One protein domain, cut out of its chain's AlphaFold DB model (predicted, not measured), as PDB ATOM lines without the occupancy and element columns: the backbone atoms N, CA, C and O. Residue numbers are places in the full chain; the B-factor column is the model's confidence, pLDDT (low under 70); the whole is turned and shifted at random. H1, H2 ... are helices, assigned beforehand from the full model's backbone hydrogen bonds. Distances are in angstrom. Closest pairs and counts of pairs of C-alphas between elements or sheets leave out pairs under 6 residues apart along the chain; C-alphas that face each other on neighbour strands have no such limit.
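AT A GLANCE: This is residues 15 to 80 of the 251 residues of the protein "Integrase_H2C2 domain-containing protein" of Mytilus coruscus (UniProt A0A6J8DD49). The model has little regular structure: its longest helix, H2, pairs with H1 in a short helical hairpin, and a long stretch without named elements, residues 42 to 80, loops away from the helices and folds back toward them. The printed part has 66 residues with two named helices, H1 then H2, and no named strand. Its class is all helix, with 22 of the 66 residues in named elements. It is compact, with a radius of gyration of the C-alphas of 12.4 A and spans of 34 by 24 by 19 A.

IN THESE COORDINATES: H2, residues 29 to 41, measures 18.7 A from first to last C-alpha and ends at C-alpha 41 (-13.999, 17.588, 43.253). H1, residues 15 to 23, measures 12.2 A and begins at C-alpha 15 (-13.516, 16.690, 28.089).

HOW THE PARTS SIT: H2 touches H1 with residues 35 to 39 alone; the closest C-alphas, of Gln 20 and Glu 36, are 7.1 A apart. The two form a helical hairpin, at a shallow tilt of 30 degrees, opposite ways. Every O i to N i+4 pair is within hydrogen-bond range in H1, and 8 of 9 in H2.

THE WHOLE: The two C-alphas farthest apart, of Asn 28 and Ser 51, are 35.6 A apart. The link from H1 to H2 is tight, and the printed part has no cut. Mean pLDDT of the printed part is 72.0, with residues 24 to 26 and 51 to 68 under 70.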
ATOM      1  N   ASP A  15     -12.465  17.705  28.160       78.12
ATOM      2  CA  ASP A  15     -13.516  16.690  28.089       78.12
ATOM      3  C   ASP A  15     -14.517  16.782  29.254       78.12
ATOM      4  O   ASP A  15     -15.721  16.629  29.031       78.12
ATOM      5  N   VAL A  16     -14.050  17.097  30.465       80.75
ATOM      6  CA  VAL A  16     -14.908  17.367  31.631       80.75
ATOM      7  C   VAL A  16     -15.635  18.700  31.456       80.75
ATOM      8  O   VAL A  16     -16.817  18.793  31.766       80.75
ATOM      9  N   LEU A  17     -14.995  19.699  30.848       82.31
ATOM     10  CA  LEU A  17     -15.624  20.964  30.461       82.31
ATOM     11  C   LEU A  17     -16.738  20.755  29.415       82.31
ATOM     12  O   LEU A  17     -17.779  21.409  29.455       82.31
ATOM     13  N   ASN A  18     -16.553  19.828  28.471       83.88
ATOM     14  CA  ASN A  18     -17.602  19.462  27.516       83.88
ATOM     15  C   ASN A  18     -18.768  18.745  28.222       83.88
ATOM     16  O   ASN A  18     -19.931  19.076  27.989       83.88
ATOM     17  N   LEU A  19     -18.468  17.807  29.128       81.38
ATOM     18  CA  LEU A  19     -19.473  17.170  29.984       81.38
ATOM     19  C   LEU A  19     -20.247  18.205  30.807       81.38
ATOM     20  O   LEU A  19     -21.475  18.161  30.824       81.38
ATOM     21  N   GLN A  20     -19.545  19.159  31.412       80.94
ATOM     22  CA  GLN A  20     -20.116  20.263  32.167       80.94
ATOM     23  C   GLN A  20     -21.114  21.049  31.306       80.94
ATOM     24  O   GLN A  20     -22.287  21.125  31.658       80.94
ATOM     25  N   ARG A  21     -20.702  21.532  30.125       80.94
ATOM     26  CA  ARG A  21     -21.586  22.294  29.221       80.94
ATOM     27  C   ARG A  21     -22.841  21.520  28.812       80.94
ATOM     28  O   ARG A  21     -23.923  22.098  28.782       80.94
ATOM     29  N   ARG A  22     -22.712  20.225  28.498       80.94
ATOM     30  CA  ARG A  22     -23.862  19.373  28.129       80.94
ATOM     31  C   ARG A  22     -24.810  19.150  29.310       80.94
ATOM     32  O   ARG A  22     -26.019  19.219  29.136       80.94
ATOM     33  N   SER A  23     -24.255  18.966  30.506       72.50
ATOM     34  CA  SER A  23     -25.010  18.735  31.747       72.50
ATOM     35  C   SER A  23     -25.739  19.986  32.260       72.50
ATOM     36  O   SER A  23     -26.582  19.894  33.144       72.50
ATOM     37  N   GLN A  24     -25.408  21.169  31.733       68.62
ATOM     38  CA  GLN A  24     -25.831  22.464  32.277       68.62
ATOM     39  C   GLN A  24     -26.916  23.189  31.476       68.62
ATOM     40  O   GLN A  24     -27.347  24.258  31.895       68.62
ATOM     41  N   GLN A  25     -27.396  22.635  30.357       68.00
ATOM     42  CA  GLN A  25     -28.346  23.327  29.467       68.00
ATOM     43  C   GLN A  25     -29.675  23.738  30.136       68.00
ATOM     44  O   GLN A  25     -30.397  24.565  29.590       68.00
ATOM     45  N   HIS A  26     -30.004  23.178  31.305       69.62
ATOM     46  CA  HIS A  26     -31.292  23.361  31.981       69.62
ATOM     47  C   HIS A  26     -31.166  23.735  33.470       69.62
ATOM     48  O   HIS A  26     -32.131  23.537  34.209       69.62
ATOM     49  N   LEU A  27     -29.993  24.213  33.912       74.88
ATOM     50  CA  LEU A  27     -29.695  24.509  35.320       74.88
ATOM     51  C   LEU A  27     -29.684  26.015  35.616       74.88
ATOM     52  O   LEU A  27     -29.269  26.827  34.785       74.88
ATOM     53  N   ASN A  28     -30.085  26.377  36.832       80.25
ATOM     54  CA  ASN A  28     -30.049  27.747  37.340       80.25
ATOM     55  C   ASN A  28     -28.624  28.152  37.768       80.25
ATOM     56  O   ASN A  28     -27.763  27.308  38.014       80.25
ATOM     57  N   SER A  29     -28.369  29.452  37.953       76.88
ATOM     58  CA  SER A  29     -27.034  29.997  38.275       76.88
ATOM     59  C   SER A  29     -26.402  29.419  39.552       76.88
ATOM     60  O   SER A  29     -25.184  29.289  39.639       76.88
ATOM     61  N   ILE A  30     -27.221  29.055  40.545       80.81
ATOM     62  CA  ILE A  30     -26.762  28.424  41.795       80.81
ATOM     63  C   ILE A  30     -26.393  26.956  41.550       80.81
ATOM     64  O   ILE A  30     -25.329  26.500  41.962       80.81
ATOM     65  N   GLU A  31     -27.247  26.224  40.835       77.00
ATOM     66  CA  GLU A  31     -27.018  24.820  40.476       77.00
ATOM     67  C   GLU A  31     -25.779  24.675  39.588       77.00
ATOM     68  O   GLU A  31     -25.011  23.729  39.745       77.00
ATOM     69  N   TYR A  32     -25.531  25.657  38.717       77.94
ATOM     70  CA  TYR A  32     -24.322  25.748  37.906       77.94
ATOM     71  C   TYR A  32     -23.053  25.719  38.767       77.94
ATOM     72  O   TYR A  32     -22.160  24.909  38.512       77.94
ATOM     73  N   ALA A  33     -22.990  26.565  39.801       79.69
ATOM     74  CA  ALA A  33     -21.828  26.653  40.683       79.69
ATOM     75  C   ALA A  33     -21.628  25.358  41.488       79.69
ATOM     76  O   ALA A  33     -20.500  24.901  41.667       79.69
ATOM     77  N   VAL A  34     -22.723  24.726  41.923       81.19
ATOM     78  CA  VAL A  34     -22.679  23.433  42.623       81.19
ATOM     79  C   VAL A  34     -22.152  22.330  41.704       81.19
ATOM     80  O   VAL A  34     -21.237  21.604  42.088       81.19
ATOM     81  N   VAL A  35     -22.672  22.218  40.478       79.19
ATOM     82  CA  VAL A  35     -22.229  21.205  39.504       79.19
ATOM     83  C   VAL A  35     -20.775  21.424  39.091       79.19
ATOM     84  O   VAL A  35     -20.027  20.457  38.967       79.19
ATOM     85  N   GLU A  36     -20.345  22.673  38.912       82.12
ATOM     86  CA  GLU A  36     -18.943  22.991  38.628       82.12
ATOM     87  C   GLU A  36     -18.017  22.539  39.763       82.12
ATOM     88  O   GLU A  36     -16.995  21.900  39.503       82.12
ATOM     89  N   ASN A  37     -18.386  22.821  41.013       81.94
ATOM     90  CA  ASN A  37     -17.601  22.410  42.173       81.94
ATOM     91  C   ASN A  37     -17.549  20.883  42.316       81.94
ATOM     92  O   ASN A  37     -16.470  20.339  42.541       81.94
ATOM     93  N   LEU A  38     -18.667  20.184  42.089       79.56
ATOM     94  CA  LEU A  38     -18.708  18.718  42.094       79.56
ATOM     95  C   LEU A  38     -17.827  18.121  40.989       79.56
ATOM     96  O   LEU A  38     -17.067  17.190  41.234       79.56
ATOM     97  N   LEU A  39     -17.885  18.649  39.765       81.56
ATOM     98  CA  LEU A  39     -17.056  18.136  38.667       81.56
ATOM     99  C   LEU A  39     -15.558  18.355  38.910       81.56
ATOM    100  O   LEU A  39     -14.763  17.509  38.506       81.56
ATOM    101  N   LYS A  40     -15.179  19.445  39.589       82.06
ATOM    102  CA  LYS A  40     -13.795  19.686  40.033       82.06
ATOM    103  C   LYS A  40     -13.383  18.723  41.148       82.06
ATOM    104  O   LYS A  40     -12.307  18.141  41.081       82.06
ATOM    105  N   GLU A  41     -14.246  18.516  42.141       80.19
ATOM    106  CA  GLU A  41     -13.999  17.588  43.253       80.19
ATOM    107  C   GLU A  41     -13.793  16.145  42.759       80.19
ATOM    108  O   GLU A  41     -12.879  15.446  43.201       80.19
ATOM    109  N   TYR A  42     -14.601  15.715  41.787       76.44
ATOM    110  CA  TYR A  42     -14.604  14.352  41.254       76.44
ATOM    111  C   TYR A  42     -13.873  14.200  39.910       76.44
ATOM    112  O   TYR A  42     -14.052  13.191  39.226       76.44
ATOM    113  N   GLU A  43     -13.009  15.147  39.525       77.19
ATOM    114  CA  GLU A  43     -12.276  15.103  38.247       77.19
ATOM    115  C   GLU A  43     -11.466  13.800  38.089       77.19
ATOM    116  O   GLU A  43     -11.375  13.226  37.001       77.19
ATOM    117  N   THR A  44     -10.953  13.267  39.202       76.88
ATOM    118  CA  THR A  44     -10.168  12.024  39.254       76.88
ATOM    119  C   THR A  44     -10.965  10.754  38.928       76.88
ATOM    120  O   THR A  44     -10.351   9.737  38.588       76.88
ATOM    121  N   LEU A  45     -12.306  10.796  38.971       76.81
ATOM    122  CA  LEU A  45     -13.163   9.690  38.525       76.81
ATOM    123  C   LEU A  45     -13.116   9.504  37.003       76.81
ATOM    124  O   LEU A  45     -13.412   8.411  36.514       76.81
ATOM    125  N   PHE A  46     -12.768  10.550  36.247       78.25
ATOM    126  CA  PHE A  46     -12.809  10.525  34.790       78.25
ATOM    127  C   PHE A  46     -11.453  10.169  34.172       78.25
ATOM    128  O   PHE A  46     -10.432  10.808  34.437       78.25
ATOM    129  N   SER A  47     -11.453   9.193  33.263       79.50
ATOM    130  CA  SER A  47     -10.266   8.747  32.522       79.50
ATOM    131  C   SER A  47      -9.638   9.904  31.745       79.50
ATOM    132  O   SER A  47     -10.343  10.544  30.964       79.50
ATOM    133  N   ALA A  48      -8.342  10.155  31.917       77.81
ATOM    134  CA  ALA A  48      -7.610  11.187  31.176       77.81
ATOM    135  C   ALA A  48      -7.359  10.813  29.710       77.81
ATOM    136  O   ALA A  48      -7.277  11.683  28.846       77.81
ATOM    137  N   SER A  49      -7.269   9.517  29.422       75.00
ATOM    138  CA  SER A  49      -7.043   8.968  28.086       75.00
ATOM    139  C   SER A  49      -7.638   7.563  27.974       75.00
ATOM    140  O   SER A  49      -8.004   6.946  28.973       75.00
ATOM    141  N   ASP A  50      -7.698   7.018  26.757       72.56
ATOM    142  CA  ASP A  50      -8.132   5.631  26.533       72.56
ATOM    143  C   ASP A  50      -7.188   4.587  27.163       72.56
ATOM    144  O   ASP A  50      -7.596   3.446  27.366       72.56
ATOM    145  N   SER A  51      -5.955   4.982  27.502       69.50
ATOM    146  CA  SER A  51      -4.953   4.174  28.208       69.50
ATOM    147  C   SER A  51      -5.015   4.297  29.737       69.50
ATOM    148  O   SER A  51      -4.278   3.601  30.437       69.50
ATOM    149  N   ASP A  52      -5.879   5.163  30.271       65.44
ATOM    150  CA  ASP A  52      -6.031   5.392  31.708       65.44
ATOM    151  C   ASP A  52      -6.887   4.284  32.341       65.44
ATOM    152  O   ASP A  52      -8.083   4.436  32.588       65.44
ATOM    153  N   LEU A  53      -6.242   3.146  32.606       57.38
ATOM    154  CA  LEU A  53      -6.790   1.995  33.341       57.38
ATOM    155  C   LEU A  53      -6.827   2.241  34.867       57.38
ATOM    156  O   LEU A  53      -6.770   1.299  35.655       57.38
ATOM    157  N   GLY A  54      -6.813   3.510  35.285       56.53
ATOM    158  CA  GLY A  54      -6.422   3.940  36.622       56.53
ATOM    159  C   GLY A  54      -7.255   3.366  37.767       56.53
ATOM    160  O   GLY A  54      -8.475   3.314  37.698       56.53
ATOM    161  N   LYS A  55      -6.561   3.046  38.867       54.84
ATOM    162  CA  LYS A  55      -7.137   2.714  40.175       54.84
ATOM    163  C   LYS A  55      -7.696   3.981  40.824       54.84
ATOM    164  O   LYS A  55      -6.946   4.888  41.179       54.84
ATOM    165  N   THR A  56      -9.006   4.037  40.996       55.88
ATOM    166  CA  THR A  56      -9.685   5.134  41.694       55.88
ATOM    167  C   THR A  56      -9.660   4.886  43.206       55.88
ATOM    168  O   THR A  56     -10.167   3.870  43.668       55.88
ATOM    169  N   ILE A  57      -9.061   5.802  43.980       52.53
ATOM    170  CA  ILE A  57      -8.878   5.679  45.449       52.53
ATOM    171  C   ILE A  57      -9.981   6.433  46.225       52.53
ATOM    172  O   ILE A  57     -10.027   6.414  47.453       52.53
ATOM    173  N   VAL A  58     -10.896   7.119  45.531       48.97
ATOM    174  CA  VAL A  58     -11.847   8.046  46.163       48.97
ATOM    175  C   VAL A  58     -12.993   7.290  46.845       48.97
ATOM    176  O   VAL A  58     -14.077   7.101  46.299       48.97
ATOM    177  N   VAL A  59     -12.750   6.880  48.090       47.53
ATOM    178  CA  VAL A  59     -13.766   6.449  49.055       47.53
ATOM    179  C   VAL A  59     -14.218   7.681  49.830       47.53
ATOM    180  O   VAL A  59     -13.710   7.942  50.914       47.53
ATOM    181  N   LYS A  60     -15.125   8.481  49.256       45.19
ATOM    182  CA  LYS A  60     -15.872   9.524  49.990       45.19
ATOM    183  C   LYS A  60     -17.110  10.025  49.223       45.19
ATOM    184  O   LYS A  60     -17.366  11.209  49.185       45.19
ATOM    185  N   HIS A  61     -17.861   9.102  48.604       36.97
ATOM    186  CA  HIS A  61     -19.339   9.043  48.560       36.97
ATOM    187  C   HIS A  61     -19.818   7.970  47.551       36.97
ATOM    188  O   HIS A  61     -19.619   8.102  46.353       36.97
ATOM    189  N   LYS A  62     -20.461   6.909  48.076       51.50
ATOM    190  CA  LYS A  62     -21.393   5.898  47.499       51.50
ATOM    191  C   LYS A  62     -21.224   5.278  46.093       51.50
ATOM    192  O   LYS A  62     -21.908   4.289  45.844       51.50
ATOM    193  N   ILE A  63     -20.349   5.740  45.204       54.00
ATOM    194  CA  ILE A  63     -20.095   5.083  43.910       54.00
ATOM    195  C   ILE A  63     -18.763   4.342  44.009       54.00
ATOM    196  O   ILE A  63     -17.699   4.898  43.752       54.00
ATOM    197  N   ASN A  64     -18.818   3.075  44.424       57.50
ATOM    198  CA  ASN A  64     -17.656   2.193  44.372       57.50
ATOM    199  C   ASN A  64     -17.375   1.850  42.905       57.50
ATOM    200  O   ASN A  64     -18.041   0.994  42.328       57.50
ATOM    201  N   THR A  65     -16.398   2.520  42.296       57.09
ATOM    202  CA  THR A  65     -16.006   2.218  40.916       57.09
ATOM    203  C   THR A  65     -15.114   0.979  40.804       57.09
ATOM    204  O   THR A  65     -14.691   0.657  39.701       57.09
ATOM    205  N   ALA A  66     -14.812   0.273  41.904       61.91
ATOM    206  CA  ALA A  66     -13.964  -0.926  41.940       61.91
ATOM    207  C   ALA A  66     -12.593  -0.739  41.258       61.91
ATOM    208  O   ALA A  66     -12.040  -1.661  40.666       61.91
ATOM    209  N   GLY A  67     -12.043   0.479  41.318       65.31
ATOM    210  CA  GLY A  67     -10.796   0.815  40.635       65.31
ATOM    211  C   GLY A  67     -10.947   1.064  39.131       65.31
ATOM    212  O   GLY A  67      -9.945   1.025  38.432       65.31
ATOM    213  N   LEU A  68     -12.162   1.324  38.637       67.38
ATOM    214  CA  LEU A  68     -12.439   1.755  37.266       67.38
ATOM    215  C   LEU A  68     -12.613   3.280  37.189       67.38
ATOM    216  O   LEU A  68     -12.988   3.943  38.167       67.38
ATOM    217  N   LYS A  69     -12.375   3.822  35.991       74.75
ATOM    218  CA  LYS A  69     -12.600   5.228  35.638       74.75
ATOM    219  C   LYS A  69     -13.710   5.383  34.604       74.75
ATOM    220  O   LYS A  69     -13.919   4.523  33.748       74.75
ATOM    221  N   LEU A  70     -14.405   6.512  34.667       77.50
ATOM    222  CA  LEU A  70     -15.491   6.869  33.761       77.50
ATOM    223  C   LEU A  70     -14.955   7.625  32.544       77.50
ATOM    224  O   LEU A  70     -14.157   8.549  32.667       77.50
ATOM    225  N   LYS A  71     -15.444   7.304  31.345       82.31
ATOM    226  CA  LYS A  71     -15.170   8.133  30.164       82.31
ATOM    227  C   LYS A  71     -16.139   9.310  30.144       82.31
ATOM    228  O   LYS A  71     -17.324   9.104  29.885       82.31
ATOM    229  N   ALA A  72     -15.643  10.537  30.321       81.50
ATOM    230  CA  ALA A  72     -16.470  11.752  30.334       81.50
ATOM    231  C   ALA A  72     -17.361  11.886  29.080       81.50
ATOM    232  O   ALA A  72     -18.522  12.278  29.172       81.50
ATOM    233  N   LYS A  73     -16.862  11.454  27.911       82.00
ATOM    234  CA  LYS A  73     -17.626  11.429  26.648       82.00
ATOM    235  C   LYS A  73     -18.895  10.568  26.706       82.00
ATOM    236  O   LYS A  73     -19.883  10.920  26.074       82.00
ATOM    237  N   LYS A  74     -18.866   9.453  27.445       81.00
ATOM    238  CA  LYS A  74     -19.997   8.518  27.598       81.00
ATOM    239  C   LYS A  74     -20.887   8.847  28.797       81.00
ATOM    240  O   LYS A  74     -21.866   8.149  29.025       81.00
ATOM    241  N   CYS A  75     -20.519   9.857  29.579       79.38
ATOM    242  CA  CYS A  75     -21.309  10.297  30.714       79.38
ATOM    243  C   CYS A  75     -22.294  11.371  30.263       79.38
ATOM    244  O   CYS A  75     -21.966  12.243  29.450       79.38
ATOM    245  N   GLU A  76     -23.484  11.295  30.834       78.06
ATOM    246  CA  GLU A  76     -24.541  12.282  30.725       78.06
ATOM    247  C   GLU A  76     -25.042  12.508  32.155       78.06
ATOM    248  O   GLU A  76     -25.510  11.573  32.805       78.06
ATOM    249  N   LEU A  77     -24.809  13.703  32.698       79.25
ATOM    250  CA  LEU A  77     -25.097  14.035  34.092       79.25
ATOM    251  C   LEU A  77     -26.126  15.157  34.140       79.25
ATOM    252  O   LEU A  77     -26.157  16.004  33.254       79.25
ATOM    253  N   PHE A  78     -26.955  15.168  35.182       73.38
ATOM    254  CA  PHE A  78     -27.946  16.226  35.430       73.38
ATOM    255  C   PHE A  78     -28.928  16.489  34.265       73.38
ATOM    256  O   PHE A  78     -29.599  17.518  34.234       73.38
ATOM    257  N   SER A  79     -29.065  15.547  33.325       73.75
ATOM    258  CA  SER A  79     -30.036  15.636  32.237       73.75
ATOM    259  C   SER A  79     -31.440  15.266  32.715       73.75
ATOM    260  O   SER A  79     -31.636  14.293  33.443       73.75
ATOM    261  N   LYS A  80     -32.448  16.008  32.239       72.88
ATOM    262  CA  LYS A  80     -33.868  15.663  32.439       72.88
ATOM    263  C   LYS A  80     -34.288  14.415  31.663       72.88
ATOM    264  O   LYS A  80     -35.331  13.852  31.955       72.88
TER     265      LYS A  80